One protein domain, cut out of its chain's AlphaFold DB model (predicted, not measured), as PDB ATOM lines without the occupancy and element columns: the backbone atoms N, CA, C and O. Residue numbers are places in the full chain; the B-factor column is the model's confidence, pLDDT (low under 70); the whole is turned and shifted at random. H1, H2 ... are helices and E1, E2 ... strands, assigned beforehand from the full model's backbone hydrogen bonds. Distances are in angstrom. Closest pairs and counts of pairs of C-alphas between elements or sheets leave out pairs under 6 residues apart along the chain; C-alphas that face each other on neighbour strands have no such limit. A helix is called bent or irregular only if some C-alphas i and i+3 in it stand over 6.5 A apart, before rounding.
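This is residues 174 to 268 of the 268 residues of an uncharacterized protein of Nocardioides sp. SLBN-16 (UniProt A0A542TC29). What is the main picture? One strongly twisted sheet of five strands curls round helix H2 on one face, and the short helix H1 packs on the opposite face by E5 and E4. What makes it up? The 95 printed residues hold E1 E2 E3 H1 E4 E5 H2 in that order, class mixed, with an antiparallel sheet E1 - E2 - E3 - E5 - E4. It is compact, radius of gyration of the C-alphas 12.3 A, spanning 33 by 30 by 20 A.

What comes first? E1, residues 186 to 191, begins at C-alpha (-58.941, -30.115, -5.572); E2 is 196 to 201, and E3, 206 to 213, is 23.3 A long. What follows? H1, 214 to 221, is irregular, C-alphas 215 and 218 being 7.1 A apart. E4 is 233 to 235, E5, 242 to 248, is 20.1 A long, and H2, 254 to 263, is 14.1 A long and ends at C-alpha (-56.343, -19.998, -7.520).

How do the strands pair? E1 E2 E3 form a meander, each strand the antiparallel neighbour of the one before, with N 189 and O 198 2.9 A apart and N 199 and O 207 2.9 A apart. E3 and E5 have N 210 and O 245 at 2.9 A; the hairpin E4 and E5 has N 234 and O 246 at 2.8 A. Where are the helices? H2 is on the sheet, its closest C-alphas to E5 those of Ala 261 and Val 246, 6.0 A; H1, on the opposite face, has a height over the sheet of 8.0 A. Every O i to N i+4 pair is within hydrogen-bond range in H2, 2 of 4 in H1.

How large is it? The farthest C-alphas, Asp 203 and Lys 215, are 34.6 A apart. Any cut, long link or low confidence? The printed part has no cut, H1 to E4 is a long link, and no printed residue is under 70.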
ATOM      1  N   LEU A 174     -36.451 -27.431  -1.868       78.81
ATOM      2  CA  LEU A 174     -36.481 -25.958  -1.898       78.81
ATOM      3  C   LEU A 174     -37.198 -25.375  -0.670       78.81
ATOM      4  O   LEU A 174     -37.007 -24.199  -0.371       78.81
ATOM      5  N   LEU A 175     -38.041 -26.169   0.004       84.00
ATOM      6  CA  LEU A 175     -38.929 -25.741   1.086       84.00
ATOM      7  C   LEU A 175     -39.139 -26.849   2.127       84.00
ATOM      8  O   LEU A 175     -39.226 -28.025   1.781       84.00
ATOM      9  N   ASP A 176     -39.368 -26.439   3.376       80.31
ATOM     10  CA  ASP A 176     -39.691 -27.327   4.507       80.31
ATOM     11  C   ASP A 176     -41.208 -27.549   4.708       80.31
ATOM     12  O   ASP A 176     -41.649 -28.315   5.575       80.31
ATOM     13  N   ALA A 177     -42.029 -26.838   3.935       86.94
ATOM     14  CA  ALA A 177     -43.484 -26.850   4.005       86.94
ATOM     15  C   ALA A 177     -44.100 -26.692   2.607       86.94
ATOM     16  O   ALA A 177     -43.440 -26.266   1.661       86.94
ATOM     17  N   VAL A 178     -45.383 -27.034   2.492       91.00
ATOM     18  CA  VAL A 178     -46.172 -26.741   1.291       91.00
ATOM     19  C   VAL A 178     -46.366 -25.217   1.216       91.00
ATOM     20  O   VAL A 178     -46.839 -24.649   2.198       91.00
ATOM     21  N   PRO A 179     -46.014 -24.545   0.102       92.81
ATOM     22  CA  PRO A 179     -46.045 -23.080   0.006       92.81
ATOM     23  C   PRO A 179     -47.437 -22.497  -0.273       92.81
ATOM     24  O   PRO A 179     -47.565 -21.288  -0.443       92.81
ATOM     25  N   VAL A 180     -48.458 -23.343  -0.417       94.25
ATOM     26  CA  VAL A 180     -49.806 -22.948  -0.827       94.25
ATOM     27  C   VAL A 180     -50.874 -23.691  -0.031       94.25
ATOM     28  O   VAL A 180     -50.684 -24.851   0.343       94.25
ATOM     29  N   ASP A 181     -52.008 -23.034   0.199       92.56
ATOM     30  CA  ASP A 181     -53.199 -23.673   0.755       92.56
ATOM     31  C   ASP A 181     -53.768 -24.719  -0.217       92.56
ATOM     32  O   ASP A 181     -53.549 -24.664  -1.431       92.56
ATOM     33  N   GLN A 182     -54.561 -25.654   0.312       89.75
ATOM     34  CA  GLN A 182     -55.294 -26.630  -0.491       89.75
ATOM     35  C   GLN A 182     -56.333 -25.916  -1.385       89.75
ATOM     36  O   GLN A 182     -57.276 -25.330  -0.846       89.75
ATOM     37  N   PRO A 183     -56.218 -25.954  -2.731       91.44
ATOM     38  CA  PRO A 183     -57.146 -25.243  -3.608       91.44
ATOM     39  C   PRO A 183     -58.552 -25.848  -3.556       91.44
ATOM     40  O   PRO A 183     -58.717 -27.069  -3.499       91.44
ATOM     41  N   ALA A 184     -59.578 -24.997  -3.606       89.62
ATOM     42  CA  ALA A 184     -60.973 -25.432  -3.569       89.62
ATOM     43  C   ALA A 184     -61.331 -26.292  -4.798       89.62
ATOM     44  O   ALA A 184     -60.978 -25.941  -5.923       89.62
ATOM     45  N   GLY A 185     -62.042 -27.403  -4.586       89.62
ATOM     46  CA  GLY A 185     -62.384 -28.366  -5.643       89.62
ATOM     47  C   GLY A 185     -61.242 -29.308  -6.052       89.62
ATOM     48  O   GLY A 185     -61.405 -30.090  -6.989       89.62
ATOM     49  N   TRP A 186     -60.099 -29.250  -5.358       92.69
ATOM     50  CA  TRP A 186     -58.941 -30.115  -5.572       92.69
ATOM     51  C   TRP A 186     -58.505 -30.782  -4.265       92.69
ATOM     52  O   TRP A 186     -58.671 -30.223  -3.182       92.69
ATOM     53  N   ALA A 187     -57.861 -31.941  -4.379       91.44
ATOM     54  CA  ALA A 187     -57.090 -32.597  -3.326       91.44
ATOM     55  C   ALA A 187     -55.640 -32.759  -3.798       91.44
ATOM     56  O   ALA A 187     -55.419 -33.355  -4.852       91.44
ATOM     57  N   CYS A 188     -54.660 -32.218  -3.066       92.44
ATOM     58  CA  CYS A 188     -53.259 -32.184  -3.491       92.44
ATOM     59  C   CYS A 188     -52.345 -32.966  -2.542       92.44
ATOM     60  O   CYS A 188     -52.252 -32.672  -1.354       92.44
ATOM     61  N   GLU A 189     -51.609 -33.919  -3.102       91.88
ATOM     62  CA  GLU A 189     -50.569 -34.687  -2.418       91.88
ATOM     63  C   GLU A 189     -49.199 -34.107  -2.789       91.88
ATOM     64  O   GLU A 189     -48.867 -34.012  -3.973       91.88
ATOM     65  N   TRP A 190     -48.409 -33.694  -1.799       92.00
ATOM     66  CA  TRP A 190     -47.126 -33.011  -1.996       92.00
ATOM     67  C   TRP A 190     -45.937 -33.899  -1.642       92.00
ATOM     68  O   TRP A 190     -45.990 -34.654  -0.677       92.00
ATOM     69  N   TYR A 191     -44.846 -33.746  -2.393       90.38
ATOM     70  CA  TYR A 191     -43.574 -34.453  -2.243       90.38
ATOM     71  C   TYR A 191     -42.450 -33.403  -2.230       90.38
ATOM     72  O   TYR A 191     -41.986 -32.958  -3.284       90.38
ATOM     73  N   LEU A 192     -42.075 -32.926  -1.037       87.19
ATOM     74  CA  LEU A 192     -41.288 -31.693  -0.868       87.19
ATOM     75  C   LEU A 192     -39.811 -31.869  -1.237       87.19
ATOM     76  O   LEU A 192     -39.267 -31.015  -1.935       87.19
ATOM     77  N   ILE A 193     -39.205 -33.011  -0.895       84.12
ATOM     78  CA  ILE A 193     -37.853 -33.395  -1.349       84.12
ATOM     79  C   ILE A 193     -37.721 -33.330  -2.877       84.12
ATOM     80  O   ILE A 193     -36.717 -32.888  -3.435       84.12
ATOM     81  N   ASP A 194     -38.797 -33.716  -3.558       84.44
ATOM     82  CA  ASP A 194     -38.889 -33.831  -5.006       84.44
ATOM     83  C   ASP A 194     -39.382 -32.520  -5.658       84.44
ATOM     84  O   ASP A 194     -39.386 -32.397  -6.884       84.44
ATOM     85  N   ASN A 195     -39.766 -31.530  -4.837       91.75
ATOM     86  CA  ASN A 195     -40.336 -30.231  -5.204       91.75
ATOM     87  C   ASN A 195     -41.595 -30.341  -6.082       91.75
ATOM     88  O   ASN A 195     -41.768 -29.588  -7.044       91.75
ATOM     89  N   LYS A 196     -42.473 -31.305  -5.781       92.94
ATOM     90  CA  LYS A 196     -43.644 -31.652  -6.606       92.94
ATOM     91  C   LYS A 196     -44.932 -31.745  -5.797       92.94
ATOM     92  O   LYS A 196     -44.910 -32.003  -4.598       92.94
ATOM     93  N   GLY A 197     -46.052 -31.629  -6.496       92.88
ATOM     94  CA  GLY A 197     -47.369 -32.037  -6.026       92.88
ATOM     95  C   GLY A 197     -48.147 -32.774  -7.118       92.88
ATOM     96  O   GLY A 197     -47.852 -32.646  -8.308       92.88
ATOM     97  N   SER A 198     -49.149 -33.550  -6.725       93.19
ATOM     98  CA  SER A 198     -50.156 -34.131  -7.614       93.19
ATOM     99  C   SER A 198     -51.521 -33.745  -7.070       93.19
ATOM    100  O   SER A 198     -51.889 -34.195  -5.988       93.19
ATOM    101  N   CYS A 199     -52.265 -32.933  -7.813       92.81
ATOM    102  CA  CYS A 199     -53.626 -32.552  -7.464       92.81
ATOM    103  C   CYS A 199     -54.632 -33.363  -8.284       92.81
ATOM    104  O   CYS A 199     -54.415 -33.596  -9.473       92.81
ATOM    105  N   THR A 200     -55.732 -33.764  -7.655       92.25
ATOM    106  CA  THR A 200     -56.882 -34.414  -8.297       92.25
ATOM    107  C   THR A 200     -58.119 -33.557  -8.049       92.25
ATOM    108  O   THR A 200     -58.353 -33.172  -6.902       92.25
ATOM    109  N   SER A 201     -58.880 -33.223  -9.088       90.56
ATOM    110  CA  SER A 201     -60.138 -32.478  -8.976       90.56
ATOM    111  C   SER A 201     -61.300 -33.395  -8.583       90.56
ATOM    112  O   SER A 201     -61.225 -34.617  -8.726       90.56
ATOM    113  N   GLU A 202     -62.395 -32.818  -8.080       88.00
ATOM    114  CA  GLU A 202     -63.592 -33.569  -7.650       88.00
ATOM    115  C   GLU A 202     -64.237 -34.424  -8.762       88.00
ATOM    116  O   GLU A 202     -64.874 -35.437  -8.472       88.00
ATOM    117  N   ASP A 203     -64.046 -34.056 -10.031       87.00
ATOM    118  CA  ASP A 203     -64.504 -34.795 -11.216       87.00
ATOM    119  C   ASP A 203     -63.487 -35.823 -11.755       87.00
ATOM    120  O   ASP A 203     -63.773 -36.539 -12.717       87.00
ATOM    121  N   GLY A 204     -62.326 -35.955 -11.105       85.88
ATOM    122  CA  GLY A 204     -61.303 -36.958 -11.410       85.88
ATOM    123  C   GLY A 204     -60.209 -36.512 -12.383       85.88
ATOM    124  O   GLY A 204     -59.347 -37.327 -12.722       85.88
ATOM    125  N   GLY A 205     -60.203 -35.246 -12.811       89.69
ATOM    126  CA  GLY A 205     -59.059 -34.648 -13.498       89.69
ATOM    127  C   GLY A 205     -57.800 -34.636 -12.619       89.69
ATOM    128  O   GLY A 205     -57.874 -34.570 -11.394       89.69
ATOM    129  N   VAL A 206     -56.619 -34.715 -13.232       92.12
ATOM    130  CA  VAL A 206     -55.323 -34.719 -12.540       92.12
ATOM    131  C   VAL A 206     -54.407 -33.613 -13.062       92.12
ATOM    132  O   VAL A 206     -54.154 -33.525 -14.260       92.12
ATOM    133  N   ALA A 207     -53.801 -32.852 -12.151       94.38
ATOM    134  CA  ALA A 207     -52.771 -31.856 -12.438       94.38
ATOM    135  C   ALA A 207     -51.455 -32.175 -11.703       94.38
ATOM    136  O   ALA A 207     -51.449 -32.570 -10.535       94.38
ATOM    137  N   GLY A 208     -50.322 -31.995 -12.382       95.31
ATOM    138  CA  GLY A 208     -48.985 -32.114 -11.793       95.31
ATOM    139  C   GLY A 208     -48.419 -30.745 -11.429       95.31
ATOM    140  O   GLY A 208     -48.287 -29.886 -12.295       95.31
ATOM    141  N   LEU A 209     -48.052 -30.530 -10.169       96.06
ATOM    142  CA  LEU A 209     -47.455 -29.281  -9.696       96.06
ATOM    143  C   LEU A 209     -45.946 -29.473  -9.522       96.06
ATOM    144  O   LEU A 209     -45.491 -30.518  -9.059       96.06
ATOM    145  N   VAL A 210     -45.157 -28.462  -9.883       95.88
ATOM    146  CA  VAL A 210     -43.705 -28.437  -9.644       95.88
ATOM    147  C   VAL A 210     -43.317 -27.073  -9.101       95.88
ATOM    148  O   VAL A 210     -43.575 -26.063  -9.755       95.88
ATOM    149  N   ILE A 211     -42.679 -27.065  -7.936       95.44
ATOM    150  CA  ILE A 211     -42.098 -25.889  -7.290       95.44
ATOM    151  C   ILE A 211     -40.749 -25.621  -7.960       95.44
ATOM    152  O   ILE A 211     -39.925 -26.525  -8.119       95.44
ATOM    153  N   ARG A 212     -40.535 -24.389  -8.415       95.25
ATOM    154  CA  ARG A 212     -39.397 -23.991  -9.251       95.25
ATOM    155  C   ARG A 212     -38.721 -22.748  -8.686       95.25
ATOM    156  O   ARG A 212     -39.429 -21.870  -8.202       95.25
ATOM    157  N   PRO A 213     -37.388 -22.614  -8.793       96.19
ATOM    158  CA  PRO A 213     -36.693 -21.385  -8.421       96.19
ATOM    159  C   PRO A 213     -37.170 -20.176  -9.241       96.19
ATOM    160  O   PRO A 213     -37.252 -20.254 -10.465       96.19
ATOM    161  N   ALA A 214     -37.389 -19.028  -8.596       96.56
ATOM    162  CA  ALA A 214     -37.825 -17.774  -9.223       96.56
ATOM    163  C   ALA A 214     -36.947 -17.341 -10.411       96.56
ATOM    164  O   ALA A 214     -37.452 -16.824 -11.406       96.56
ATOM    165  N   LYS A 215     -35.637 -17.607 -10.338       96.44
ATOM    166  CA  LYS A 215     -34.666 -17.344 -11.415       96.44
ATOM    167  C   LYS A 215     -34.997 -18.034 -12.748       96.44
ATOM    168  O   LYS A 215     -34.553 -17.547 -13.781       96.44
ATOM    169  N   ASP A 216     -35.765 -19.127 -12.735       95.19
ATOM    170  CA  ASP A 216     -36.153 -19.854 -13.947       95.19
ATOM    171  C   ASP A 216     -37.420 -19.234 -14.588       95.19
ATOM    172  O   ASP A 216     -37.729 -19.516 -15.743       95.19
ATOM    173  N   HIS A 217     -38.163 -18.373 -13.874       96.31
ATOM    174  CA  HIS A 217     -39.450 -17.816 -14.326       96.31
ATOM    175  C   HIS A 217     -39.386 -17.047 -15.661       96.31
ATOM    176  O   HIS A 217     -40.282 -17.255 -16.486       96.31
ATOM    177  N   PRO A 218     -38.354 -16.230 -15.970       94.44
ATOM    178  CA  PRO A 218     -38.258 -15.543 -17.264       94.44
ATOM    179  C   PRO A 218     -38.193 -16.502 -18.469       94.44
ATOM    180  O   PRO A 218     -38.832 -16.254 -19.492       94.44
ATOM    181  N   ASP A 219     -37.496 -17.634 -18.324       91.94
ATOM    182  CA  ASP A 219     -37.353 -18.680 -19.355       91.94
ATOM    183  C   ASP A 219     -38.599 -19.579 -19.487       91.94
ATOM    184  O   ASP A 219     -38.708 -20.388 -20.419       91.94
ATOM    185  N   TRP A 220     -39.513 -19.491 -18.519       93.94
ATOM    186  CA  TRP A 220     -40.800 -20.184 -18.505       93.94
ATOM    187  C   TRP A 220     -41.917 -19.295 -19.052       93.94
ATOM    188  O   TRP A 220     -42.588 -19.689 -19.998       93.94
ATOM    189  N   SER A 221     -42.059 -18.078 -18.527       91.25
ATOM    190  CA  SER A 221     -43.103 -17.108 -18.902       91.25
ATOM    191  C   SER A 221     -43.055 -16.642 -20.359       91.25
ATOM    192  O   SER A 221     -44.064 -16.181 -20.886       91.25
ATOM    193  N   THR A 222     -41.902 -16.768 -21.020       88.38
ATOM    194  CA  THR A 222     -41.713 -16.411 -22.437       88.38
ATOM    195  C   THR A 222     -41.732 -17.612 -23.387       88.38
ATOM    196  O   THR A 222     -41.657 -17.434 -24.603       88.38
ATOM    197  N   SER A 223     -41.820 -18.841 -22.864       86.50
ATOM    198  CA  SER A 223     -41.694 -20.069 -23.649       86.50
ATOM    199  C   SER A 223     -43.073 -20.647 -24.001       86.50
ATOM    200  O   SER A 223     -43.797 -21.066 -23.095       86.50
ATOM    201  N   PRO A 224     -43.433 -20.740 -25.299       82.88
ATOM    202  CA  PRO A 224     -44.759 -21.204 -25.724       82.88
ATOM    203  C   PRO A 224     -45.034 -22.671 -25.362       82.88
ATOM    204  O   PRO A 224     -46.188 -23.064 -25.273       82.88
ATOM    205  N   ASP A 225     -43.989 -23.464 -25.109       84.00
ATOM    206  CA  ASP A 225     -44.088 -24.880 -24.732       84.00
ATOM    207  C   ASP A 225     -44.118 -25.097 -23.201       84.00
ATOM    208  O   ASP A 225     -44.052 -26.237 -22.742       84.00
ATOM    209  N   LYS A 226     -44.134 -24.023 -22.393       80.88
ATOM    210  CA  LYS A 226     -44.002 -24.098 -20.921       80.88
ATOM    211  C   LYS A 226     -44.993 -23.242 -20.132       80.88
ATOM    212  O   LYS A 226     -45.110 -23.443 -18.923       80.88
ATOM    213  N   ALA A 227     -45.645 -22.270 -20.764       83.38
ATOM    214  CA  ALA A 227     -46.615 -21.408 -20.105       83.38
ATOM    215  C   ALA A 227     -47.708 -20.942 -21.076       83.38
ATOM    216  O   ALA A 227     -47.423 -20.321 -22.099       83.38
ATOM    217  N   GLY A 228     -48.965 -21.168 -20.692       77.56
ATOM    218  CA  GLY A 228     -50.151 -20.604 -21.331       77.56
ATOM    219  C   GLY A 228     -50.960 -21.601 -22.175       77.56
ATOM    220  O   GLY A 228     -50.598 -22.778 -22.272       77.56
ATOM    221  N   PRO A 229     -52.066 -21.133 -22.784       77.75
ATOM    222  CA  PRO A 229     -53.028 -21.981 -23.487       77.75
ATOM    223  C   PRO A 229     -52.395 -22.829 -24.595       77.75
ATOM    224  O   PRO A 229     -51.571 -22.343 -25.370       77.75
ATOM    225  N   GLY A 230     -52.788 -24.100 -24.691       78.44
ATOM    226  CA  GLY A 230     -52.273 -25.055 -25.673       78.44
ATOM    227  C   GLY A 230     -50.891 -25.646 -25.362       78.44
ATOM    228  O   GLY A 230     -50.509 -26.624 -26.002       78.44
ATOM    229  N   SER A 231     -50.157 -25.123 -24.372       83.94
ATOM    230  CA  SER A 231     -48.888 -25.716 -23.910       83.94
ATOM    231  C   SER A 231     -49.086 -26.898 -22.948       83.94
ATOM    232  O   SER A 231     -48.134 -27.596 -22.599       83.94
ATOM    233  N   GLY A 232     -50.317 -27.096 -22.459       85.38
ATOM    234  CA  GLY A 232     -50.629 -28.020 -21.367       85.38
ATOM    235  C   GLY A 232     -49.987 -27.635 -20.029       85.38
ATOM    236  O   GLY A 232     -49.981 -28.452 -19.111       85.38
ATOM    237  N   THR A 233     -49.417 -26.429 -19.905       91.38
ATOM    238  CA  THR A 233     -48.744 -25.962 -18.690       91.38
ATOM    239  C   THR A 233     -49.055 -24.499 -18.392       91.38
ATOM    240  O   THR A 233     -48.957 -23.624 -19.245       91.38
ATOM    241  N   TYR A 234     -49.368 -24.208 -17.138       93.56
ATOM    242  CA  TYR A 234     -49.568 -22.860 -16.623       93.56
ATOM    243  C   TYR A 234     -48.561 -22.583 -15.507       93.56
ATOM    244  O   TYR A 234     -48.033 -23.508 -14.891       93.56
ATOM    245  N   ILE A 235     -48.258 -21.311 -15.253       94.94
ATOM    246  CA  ILE A 235     -47.328 -20.907 -14.193       94.94
ATOM    247  C   ILE A 235     -47.962 -19.843 -13.308       94.94
ATOM    248  O   ILE A 235     -48.681 -18.969 -13.792       94.94
ATOM    249  N   THR A 236     -47.665 -19.895 -12.016       95.31
ATOM    250  CA  THR A 236     -48.019 -18.821 -11.088       95.31
ATOM    251  C   THR A 236     -47.146 -17.580 -11.326       95.31
ATOM    252  O   THR A 236     -46.068 -17.659 -11.936       95.31
ATOM    253  N   PRO A 237     -47.534 -16.419 -10.773       94.56
ATOM    254  CA  PRO A 237     -46.580 -15.369 -10.438       94.56
ATOM    255  C   PRO A 237     -45.445 -15.905  -9.549       94.56
ATOM    256  O   PRO A 237     -45.603 -16.916  -8.858       94.56
ATOM    257  N   VAL A 238     -44.304 -15.212  -9.562       96.25
ATOM    258  CA  VAL A 238     -43.215 -15.445  -8.603       96.25
ATOM    259  C   VAL A 238     -43.662 -15.007  -7.209       96.25
ATOM    260  O   VAL A 238     -44.217 -13.919  -7.055       96.25
ATOM    261  N   HIS A 239     -43.372 -15.830  -6.207       94.31
ATOM    262  CA  HIS A 239     -43.571 -15.535  -4.795       94.31
ATOM    263  C   HIS A 239     -42.274 -15.861  -4.040       94.31
ATOM    264  O   HIS A 239     -41.810 -17.001  -4.047       94.31
ATOM    265  N   GLY A 240     -41.646 -14.848  -3.436       93.75
ATOM    266  CA  GLY A 240     -40.307 -14.983  -2.853       93.75
ATOM    267  C   GLY A 240     -39.289 -15.519  -3.870       93.75
ATOM    268  O   GLY A 240     -39.179 -15.004  -4.983       93.75
ATOM    269  N   ASP A 241     -38.575 -16.580  -3.492       94.50
ATOM    270  CA  ASP A 241     -37.558 -17.240  -4.319       94.50
ATOM    271  C   ASP A 241     -38.109 -18.378  -5.206       94.50
ATOM    272  O   ASP A 241     -37.325 -19.125  -5.803       94.50
ATOM    273  N   ILE A 242     -39.437 -18.521  -5.338       96.50
ATOM    274  CA  ILE A 242     -40.083 -19.622  -6.073       96.50
ATOM    275  C   ILE A 242     -41.236 -19.191  -6.998       96.50
ATOM    276  O   ILE A 242     -41.766 -18.086  -6.929       96.50
ATOM    277  N   PHE A 243     -41.652 -20.109  -7.869       96.75
ATOM    278  CA  PHE A 243     -42.963 -20.138  -8.521       96.75
ATOM    279  C   PHE A 243     -43.419 -21.595  -8.697       96.75
ATOM    280  O   PHE A 243     -42.626 -22.520  -8.511       96.75
ATOM    281  N   ILE A 244     -44.676 -21.824  -9.074       96.88
ATOM    282  CA  ILE A 244     -45.211 -23.162  -9.351       96.88
ATOM    283  C   ILE A 244     -45.585 -23.264 -10.831       96.88
ATOM    284  O   ILE A 244     -46.254 -22.385 -11.370       96.88
ATOM    285  N   SER A 245     -45.178 -24.353 -11.493       95.81
ATOM    286  CA  SER A 245     -45.764 -24.763 -12.779       95.81
ATOM    287  C   SER A 245     -46.826 -25.835 -12.554       95.81
ATOM    288  O   SER A 245     -46.512 -26.863 -11.949       95.81
ATOM    289  N   VAL A 246     -48.022 -25.625 -13.094       95.56
ATOM    290  CA  VAL A 246     -49.165 -26.543 -13.098       95.56
ATOM    291  C   VAL A 246     -49.256 -27.186 -14.484       95.56
ATOM    292  O   VAL A 246     -49.470 -26.493 -15.472       95.56
ATOM    293  N   GLN A 247     -49.042 -28.494 -14.570       93.69
ATOM    294  CA  GLN A 247     -48.980 -29.277 -15.809       93.69
ATOM    295  C   GLN A 247     -50.203 -30.186 -15.944       93.69
ATOM    296  O   GLN A 247     -50.694 -30.728 -14.949       93.69
ATOM    297  N   SER A 248     -50.654 -30.390 -17.180       90.62
ATOM    298  CA  SER A 248     -51.770 -31.269 -17.509       90.62
ATOM    299  C   SER A 248     -51.503 -32.729 -17.141       90.62
ATOM    300  O   SER A 248     -50.390 -33.253 -17.247       90.62
ATOM    301  N   GLY A 249     -52.565 -33.403 -16.710       87.69
ATOM    302  CA  GLY A 249     -52.616 -34.844 -16.532       87.69
ATOM    303  C   GLY A 249     -53.828 -35.438 -17.245       87.69
ATOM    304  O   GLY A 249     -54.359 -34.880 -18.202       87.69
ATOM    305  N   GLU A 250     -54.242 -36.620 -16.803       87.88
ATOM    306  CA  GLU A 250     -55.414 -37.300 -17.351       87.88
ATOM    307  C   GLU A 250     -56.695 -36.600 -16.870       87.88
ATOM    308  O   GLU A 250     -56.807 -36.261 -15.696       87.88
ATOM    309  N   GLY A 251     -57.648 -36.367 -17.775       85.88
ATOM    310  CA  GLY A 251     -58.972 -35.822 -17.448       85.88
ATOM    311  C   GLY A 251     -59.087 -34.299 -17.301       85.88
ATOM    312  O   GLY A 251     -60.208 -33.813 -17.329       85.88
ATOM    313  N   THR A 252     -57.989 -33.539 -17.207       88.94
ATOM    314  CA  THR A 252     -58.042 -32.074 -16.998       88.94
ATOM    315  C   THR A 252     -57.914 -31.273 -18.295       88.94
ATOM    316  O   THR A 252     -57.096 -31.583 -19.162       88.94
ATOM    317  N   THR A 253     -58.699 -30.204 -18.404       89.31
ATOM    318  CA  THR A 253     -58.692 -29.225 -19.498       89.31
ATOM    319  C   THR A 253     -57.750 -28.042 -19.237       89.31
ATOM    320  O   THR A 253     -57.436 -27.707 -18.096       89.31
ATOM    321  N   ASP A 254     -57.350 -27.337 -20.300       88.12
ATOM    322  CA  ASP A 254     -56.554 -26.102 -20.197       88.12
ATOM    323  C   ASP A 254     -57.210 -25.050 -19.279       88.12
ATOM    324  O   ASP A 254     -56.527 -24.429 -18.468       88.12
ATOM    325  N   ALA A 255     -58.539 -24.900 -19.334       89.25
ATOM    326  CA  ALA A 255     -59.272 -23.939 -18.506       89.25
ATOM    327  C   ALA A 255     -59.234 -24.284 -17.004       89.25
ATOM    328  O   ALA A 255     -59.159 -23.389 -16.162       89.25
ATOM    329  N   GLU A 256     -59.255 -25.572 -16.654       90.56
ATOM    330  CA  GLU A 256     -59.109 -26.031 -15.266       90.56
ATOM    331  C   GLU A 256     -57.675 -25.860 -14.757       90.56
ATOM    332  O   GLU A 256     -57.491 -25.497 -13.598       90.56
ATOM    333  N   LEU A 257     -56.662 -26.049 -15.611       90.38
ATOM    334  CA  LEU A 257     -55.256 -25.807 -15.259       90.38
ATOM    335  C   LEU A 257     -54.966 -24.314 -15.071       90.38
ATOM    336  O   LEU A 257     -54.252 -23.947 -14.138       90.38
ATOM    337  N   GLU A 258     -55.542 -23.458 -15.916       91.25
ATOM    338  CA  GLU A 258     -55.476 -22.001 -15.784       91.25
ATOM    339  C   GLU A 258     -56.149 -21.535 -14.488       91.25
ATOM    340  O   GLU A 258     -55.563 -20.772 -13.718       91.25
ATOM    341  N   SER A 259     -57.345 -22.063 -14.205       91.81
ATOM    342  CA  SER A 259     -58.085 -21.810 -12.966       91.81
ATOM    343  C   SER A 259     -57.318 -22.290 -11.728       91.81
ATOM    344  O   SER A 259     -57.188 -21.545 -10.756       91.81
ATOM    345  N   LEU A 260     -56.737 -23.495 -11.762       93.94
ATOM    346  CA  LEU A 260     -55.914 -24.033 -10.676       93.94
ATOM    347  C   LEU A 260     -54.667 -23.169 -10.443       93.94
ATOM    348  O   LEU A 260     -54.426 -22.747  -9.317       93.94
ATOM    349  N   ALA A 261     -53.912 -22.836 -11.493       92.88
ATOM    350  CA  ALA A 261     -52.734 -21.973 -11.384       92.88
ATOM    351  C   ALA A 261     -53.078 -20.562 -10.870       92.88
ATOM    352  O   ALA A 261     -52.307 -19.984 -10.105       92.88
ATOM    353  N   GLY A 262     -54.234 -20.018 -11.261       92.12
ATOM    354  CA  GLY A 262     -54.729 -18.716 -10.808       92.12
ATOM    355  C   GLY A 262     -55.349 -18.703  -9.404       92.12
ATOM    356  O   GLY A 262     -55.522 -17.622  -8.846       92.12
ATOM    357  N   SER A 263     -55.677 -19.866  -8.830       91.69
ATOM    358  CA  SER A 263     -56.343 -19.998  -7.520       91.69
ATOM    359  C   SER A 263     -55.440 -20.498  -6.389       91.69
ATOM    360  O   SER A 263     -55.903 -20.595  -5.251       91.69
ATOM    361  N   LEU A 264     -54.156 -20.770  -6.656       94.31
ATOM    362  CA  LEU A 264     -53.190 -21.105  -5.606       94.31
ATOM    363  C   LEU A 264     -52.997 -19.913  -4.645       94.31
ATOM    364  O   LEU A 264     -52.402 -18.896  -5.007       94.31
ATOM    365  N   SER A 265     -53.496 -20.057  -3.417       94.81
ATOM    366  CA  SER A 265     -53.270 -19.136  -2.296       94.81
ATOM    367  C   SER A 265     -51.925 -19.454  -1.650       94.81
ATOM    368  O   SER A 265     -51.691 -20.610  -1.311       94.81
ATOM    369  N   TRP A 266     -51.038 -18.468  -1.509       93.44
ATOM    370  CA  TRP A 266     -49.712 -18.652  -0.908       93.44
ATOM    371  C   TRP A 266     -49.772 -18.579   0.620       93.44
ATOM    372  O   TRP A 266     -50.526 -17.780   1.171       93.44
ATOM    373  N   VAL A 267     -48.936 -19.380   1.279       89.75
ATOM    374  CA  VAL A 267     -48.733 -19.363   2.734       89.75
ATOM    375  C   VAL A 267     -47.442 -18.598   3.044       89.75
ATOM    376  O   VAL A 267     -46.395 -18.945   2.496       89.75
ATOM    377  N   ASP A 268     -47.539 -17.582   3.909       71.69
ATOM    378  CA  ASP A 268     -46.416 -16.754   4.401       71.69
ATOM    379  C   ASP A 268     -45.522 -17.485   5.437       71.69
ATOM    380  O   ASP A 268     -46.063 -18.262   6.263       71.69
TER     381      ASP A 268